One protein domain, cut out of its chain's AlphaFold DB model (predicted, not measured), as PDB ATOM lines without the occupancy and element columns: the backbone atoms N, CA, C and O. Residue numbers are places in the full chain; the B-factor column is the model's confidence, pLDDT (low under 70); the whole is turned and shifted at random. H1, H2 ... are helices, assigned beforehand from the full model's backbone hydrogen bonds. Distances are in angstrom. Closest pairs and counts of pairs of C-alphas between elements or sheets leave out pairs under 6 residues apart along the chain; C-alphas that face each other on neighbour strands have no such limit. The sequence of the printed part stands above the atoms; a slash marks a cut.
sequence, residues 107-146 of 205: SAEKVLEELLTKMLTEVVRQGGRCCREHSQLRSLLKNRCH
ATOM      1  N   SER A 107     121.214 114.834  96.557       82.77
ATOM      2  CA  SER A 107     121.824 115.834  97.433       82.77
ATOM      3  C   SER A 107     120.927 117.069  97.466       82.77
ATOM      4  O   SER A 107     120.418 117.467  96.416       82.77
ATOM      5  N   ALA A 108     120.756 117.684  98.638       85.06
ATOM      6  CA  ALA A 108     119.916 118.875  98.791       85.06
ATOM      7  C   ALA A 108     120.257 119.970  97.758       85.06
ATOM      8  O   ALA A 108     119.360 120.637  97.252       85.06
ATOM      9  N   GLU A 109     121.537 120.077  97.394       87.84
ATOM     10  CA  GLU A 109     122.056 120.952  96.338       87.84
ATOM     11  C   GLU A 109     121.439 120.638  94.968       87.84
ATOM     12  O   GLU A 109     120.786 121.499  94.396       87.84
ATOM     13  N   LYS A 110     121.522 119.391  94.485       88.42
ATOM     14  CA  LYS A 110     120.872 118.956  93.230       88.42
ATOM     15  C   LYS A 110     119.365 119.215  93.192       88.42
ATOM     16  O   LYS A 110     118.845 119.596  92.151       88.42
ATOM     17  N   VAL A 111     118.653 119.015  94.306       90.03
ATOM     18  CA  VAL A 111     117.208 119.318  94.374       90.03
ATOM     19  C   VAL A 111     116.966 120.816  94.193       90.03
ATOM     20  O   VAL A 111     116.045 121.214  93.480       90.03
ATOM     21  N   LEU A 112     117.798 121.648  94.826       92.14
ATOM     22  CA  LEU A 112     117.736 123.097  94.685       92.14
ATOM     23  C   LEU A 112     118.077 123.533  93.256       92.14
ATOM     24  O   LEU A 112     117.347 124.335  92.684       92.14
ATOM     25  N   GLU A 113     119.138 122.984  92.666       92.03
ATOM     26  CA  GLU A 113     119.535 123.236  91.277       92.03
ATOM     27  C   GLU A 113     118.417 122.874  90.300       92.03
ATOM     28  O   GLU A 113     118.078 123.676  89.433       92.03
ATOM     29  N   GLU A 114     117.792 121.706  90.460       93.28
ATOM     30  CA  GLU A 114     116.682 121.277  89.611       93.28
ATOM     31  C   GLU A 114     115.471 122.213  89.757       93.28
ATOM     32  O   GLU A 114     114.837 122.568  88.761       93.28
ATOM     33  N   LEU A 115     115.167 122.668  90.976       95.11
ATOM     34  CA  LEU A 115     114.087 123.620  91.230       95.11
ATOM     35  C   LEU A 115     114.370 124.994  90.600       95.11
ATOM     36  O   LEU A 115     113.503 125.548  89.923       95.11
ATOM     37  N   LEU A 116     115.579 125.532  90.789       94.21
ATOM     38  CA  LEU A 116     116.019 126.798  90.191       94.21
ATOM     39  C   LEU A 116     116.005 126.720  88.663       94.21
ATOM     40  O   LEU A 116     115.506 127.631  88.003       94.21
ATOM     41  N   THR A 117     116.484 125.607  88.106       92.82
ATOM     42  CA  THR A 117     116.481 125.352  86.662       92.82
ATOM     43  C   THR A 117     115.054 125.301  86.130       92.82
ATOM     44  O   THR A 117     114.757 125.985  85.157       92.82
ATOM     45  N   LYS A 118     114.136 124.585  86.798       92.21
ATOM     46  CA  LYS A 118     112.711 124.550  86.424       92.21
ATOM     47  C   LYS A 118     112.088 125.944  86.423       92.21
ATOM     48  O   LYS A 118     111.438 126.319  85.447       92.21
ATOM     49  N   MET A 119     112.322 126.742  87.466       91.36
ATOM     50  CA  MET A 119     111.833 128.125  87.506       91.36
ATOM     51  C   MET A 119     112.398 128.967  86.361       91.36
ATOM     52  O   MET A 119     111.651 129.701  85.718       91.36
ATOM     53  N   LEU A 120     113.693 128.843  86.069       90.00
ATOM     54  CA  LEU A 120     114.326 129.580  84.980       90.00
ATOM     55  C   LEU A 120     113.776 129.148  83.617       90.00
ATOM     56  O   LEU A 120     113.467 130.004  82.791       90.00
ATOM     57  N   THR A 121     113.565 127.848  83.395       88.96
ATOM     58  CA  THR A 121     112.935 127.351  82.164       88.96
ATOM     59  C   THR A 121     111.504 127.849  82.009       88.96
ATOM     60  O   THR A 121     111.115 128.210  80.903       88.96
ATOM     61  N   GLU A 122     110.737 127.954  83.098       84.75
ATOM     62  CA  GLU A 122     109.393 128.531  83.065       84.75
ATOM     63  C   GLU A 122     109.421 130.023  82.728       84.75
ATOM     64  O   GLU A 122     108.645 130.472  81.885       84.75
ATOM     65  N   VAL A 123     110.356 130.783  83.304       83.73
ATOM     66  CA  VAL A 123     110.548 132.202  82.971       83.73
ATOM     67  C   VAL A 123     110.962 132.377  81.511       83.73
ATOM     68  O   VAL A 123     110.444 133.267  80.849       83.73
ATOM     69  N   VAL A 124     111.838 131.527  80.971       85.47
ATOM     70  CA  VAL A 124     112.247 131.582  79.555       85.47
ATOM     71  C   VAL A 124     111.097 131.174  78.627       85.47
ATOM     72  O   VAL A 124     110.837 131.853  77.632       85.47
ATOM     73  N   ARG A 125     110.350 130.116  78.973       81.18
ATOM     74  CA  ARG A 125     109.172 129.644  78.226       81.18
ATOM     75  C   ARG A 125     108.079 130.710  78.165       81.18
ATOM     76  O   ARG A 125     107.484 130.921  77.110       81.18
ATOM     77  N   GLN A 126     107.827 131.400  79.277       73.23
ATOM     78  CA  GLN A 126     106.899 132.536  79.341       73.23
ATOM     79  C   GLN A 126     107.505 133.791  78.677       73.23
ATOM     80  O   GLN A 126     106.810 134.561  78.011       73.23
ATOM     81  N   GLY A 127     108.826 133.947  78.778       60.64
ATOM     82  CA  GLY A 127     109.641 135.052  78.274       60.64
ATOM     83  C   GLY A 127     109.605 135.241  76.760       60.64
ATOM     84  O   GLY A 127     109.708 136.374  76.292       60.64
ATOM     85  N   GLY A 128     109.345 134.179  75.991       53.92
ATOM     86  CA  GLY A 128     109.165 134.262  74.536       53.92
ATOM     87  C   GLY A 128     107.978 135.132  74.092       53.92
ATOM     88  O   GLY A 128     107.981 135.645  72.977       53.92
ATOM     89  N   ARG A 129     106.983 135.367  74.964       53.61
ATOM     90  CA  ARG A 129     105.877 136.320  74.717       53.61
ATOM     91  C   ARG A 129     105.993 137.611  75.540       53.61
ATOM     92  O   ARG A 129     105.197 138.529  75.366       53.61
ATOM     93  N   CYS A 130     107.005 137.719  76.400       49.21
ATOM     94  CA  CYS A 130     107.076 138.732  77.452       49.21
ATOM     95  C   CYS A 130     107.787 140.032  77.037       49.21
ATOM     96  O   CYS A 130     107.754 141.003  77.788       49.21
ATOM     97  N   CYS A 131     108.366 140.136  75.833       50.88
ATOM     98  CA  CYS A 131     108.975 141.402  75.386       50.88
ATOM     99  C   CYS A 131     107.970 142.576  75.344       50.88
ATOM    100  O   CYS A 131     108.383 143.729  75.440       50.88
ATOM    101  N   ARG A 132     106.654 142.307  75.282       52.46
ATOM    102  CA  ARG A 132     105.606 143.333  75.447       52.46
ATOM    103  C   ARG A 132     105.096 143.516  76.881       52.46
ATOM    104  O   ARG A 132     104.616 144.600  77.195       52.46
ATOM    105  N   GLU A 133     105.233 142.524  77.759       53.36
ATOM    106  CA  GLU A 133     104.757 142.590  79.153       53.36
ATOM    107  C   GLU A 133     105.851 142.967  80.160       53.36
ATOM    108  O   GLU A 133     105.544 143.374  81.278       53.36
ATOM    109  N   HIS A 134     107.132 142.925  79.786       52.87
ATOM    110  CA  HIS A 134     108.237 143.289  80.680       52.87
ATOM    111  C   HIS A 134     108.163 144.753  81.161       52.87
ATOM    112  O   HIS A 134     108.681 145.083  82.232       52.87
ATOM    113  N   SER A 135     107.487 145.629  80.406       55.92
ATOM    114  CA  SER A 135     107.156 146.997  80.826       55.92
ATOM    115  C   SER A 135     106.067 147.026  81.912       55.92
ATOM    116  O   SER A 135     106.190 147.790  82.870       55.92
ATOM    117  N   GLN A 136     105.060 146.149  81.828       56.28
ATOM    118  CA  GLN A 136     104.003 145.992  82.834       56.28
ATOM    119  C   GLN A 136     104.489 145.249  84.089       56.28
ATOM    120  O   GLN A 136     104.110 145.595  85.204       56.28
ATOM    121  N   LEU A 137     105.394 144.277  83.957       54.36
ATOM    122  CA  LEU A 137     106.017 143.623  85.110       54.36
ATOM    123  C   LEU A 137     106.972 144.559  85.850       54.36
ATOM    124  O   LEU A 137     107.012 144.530  87.078       54.36
ATOM    125  N   ARG A 138     107.695 145.447  85.151       59.17
ATOM    126  CA  ARG A 138     108.496 146.491  85.817       59.17
ATOM    127  C   ARG A 138     107.628 147.465  86.609       59.17
ATOM    128  O   ARG A 138     108.052 147.871  87.690       59.17
ATOM    129  N   SER A 139     106.443 147.832  86.115       61.83
ATOM    130  CA  SER A 139     105.518 148.682  86.875       61.83
ATOM    131  C   SER A 139     104.890 147.927  88.052       61.83
ATOM    132  O   SER A 139     104.833 148.472  89.152       61.83
ATOM    133  N   LEU A 140     104.535 146.648  87.887       58.91
ATOM    134  CA  LEU A 140     104.054 145.794  88.980       58.91
ATOM    135  C   LEU A 140     105.118 145.532  90.050       58.91
ATOM    136  O   LEU A 140     104.797 145.591  91.230       58.91
ATOM    137  N   LEU A 141     106.376 145.287  89.677       58.59
ATOM    138  CA  LEU A 141     107.479 145.061  90.619       58.59
ATOM    139  C   LEU A 141     107.908 146.355  91.321       58.59
ATOM    140  O   LEU A 141     108.138 146.329  92.528       58.59
ATOM    141  N   LYS A 142     107.937 147.500  90.620       57.71
ATOM    142  CA  LYS A 142     108.134 148.803  91.279       57.71
ATOM    143  C   LYS A 142     107.006 149.121  92.263       57.71
ATOM    144  O   LYS A 142     107.293 149.631  93.340       57.71
ATOM    145  N   ASN A 143     105.759 148.770  91.940       52.81
ATOM    146  CA  ASN A 143     104.621 149.026  92.827       52.81
ATOM    147  C   ASN A 143     104.442 147.966  93.931       52.81
ATOM    148  O   ASN A 143     103.878 148.279  94.974       52.81
ATOM    149  N   ARG A 144     104.938 146.730  93.760       50.55
ATOM    150  CA  ARG A 144     104.838 145.659  94.775       50.55
ATOM    151  C   ARG A 144     106.058 145.499  95.674       50.55
ATOM    152  O   ARG A 144     105.939 144.836  96.702       50.55
ATOM    153  N   CYS A 145     107.184 146.154  95.395       44.94
ATOM    154  CA  CYS A 145     108.277 146.265  96.363       44.94
ATOM    155  C   CYS A 145     107.960 147.289  97.473       44.94
ATOM    156  O   CYS A 145     108.700 148.236  97.711       44.94
ATOM    157  N   HIS A 146     106.855 147.078  98.195       47.34
ATOM    158  CA  HIS A 146     106.618 147.641  99.532       47.34
ATOM    159  C   HIS A 146     107.240 146.778 100.649       47.34
ATOM    160  O   HIS A 146     107.065 147.046 101.837       47.34
TER     161      HIS A 146
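This is residues 107 to 146 of the 205 residues of a protein of Drosophila melanogaster (UniProt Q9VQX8). Two helices, a longer H1 and a shorter H2, form the arms of an open, flat V, with loop residues 128 to 133 at its point and no contact between the arms. The printed part has 40 residues with two named helices, H1 then H2, and no named strand; its class is all helix. It is only just extended, close to loose, with a radius of gyration of the C-alphas of 13.7 A, and spans 38 by 28 by 6 A.

Start at H1, residues 108 to 127, and go on through a short link of six residues to H2, residues 134 to 144. The two helices are apart: no C-alpha of the one is within 8 A of the other. In both, every O i to N i+4 pair is within hydrogen-bond range.

Find C-alpha 108 at (119.916, 118.875, 98.791); from there H1 runs 28.1 A to C-alpha 127 at (109.641, 135.052, 78.274). H2 runs 14.7 A from His 134 to C-alpha 144 at (104.838, 145.659, 94.775).

The C-alphas of Ser 107 and Arg 132, the two farthest apart, are 38.8 A apart. The printed part has no cut. Look at the B-factor column for residues 127 to 146: pLDDT is under 70 there.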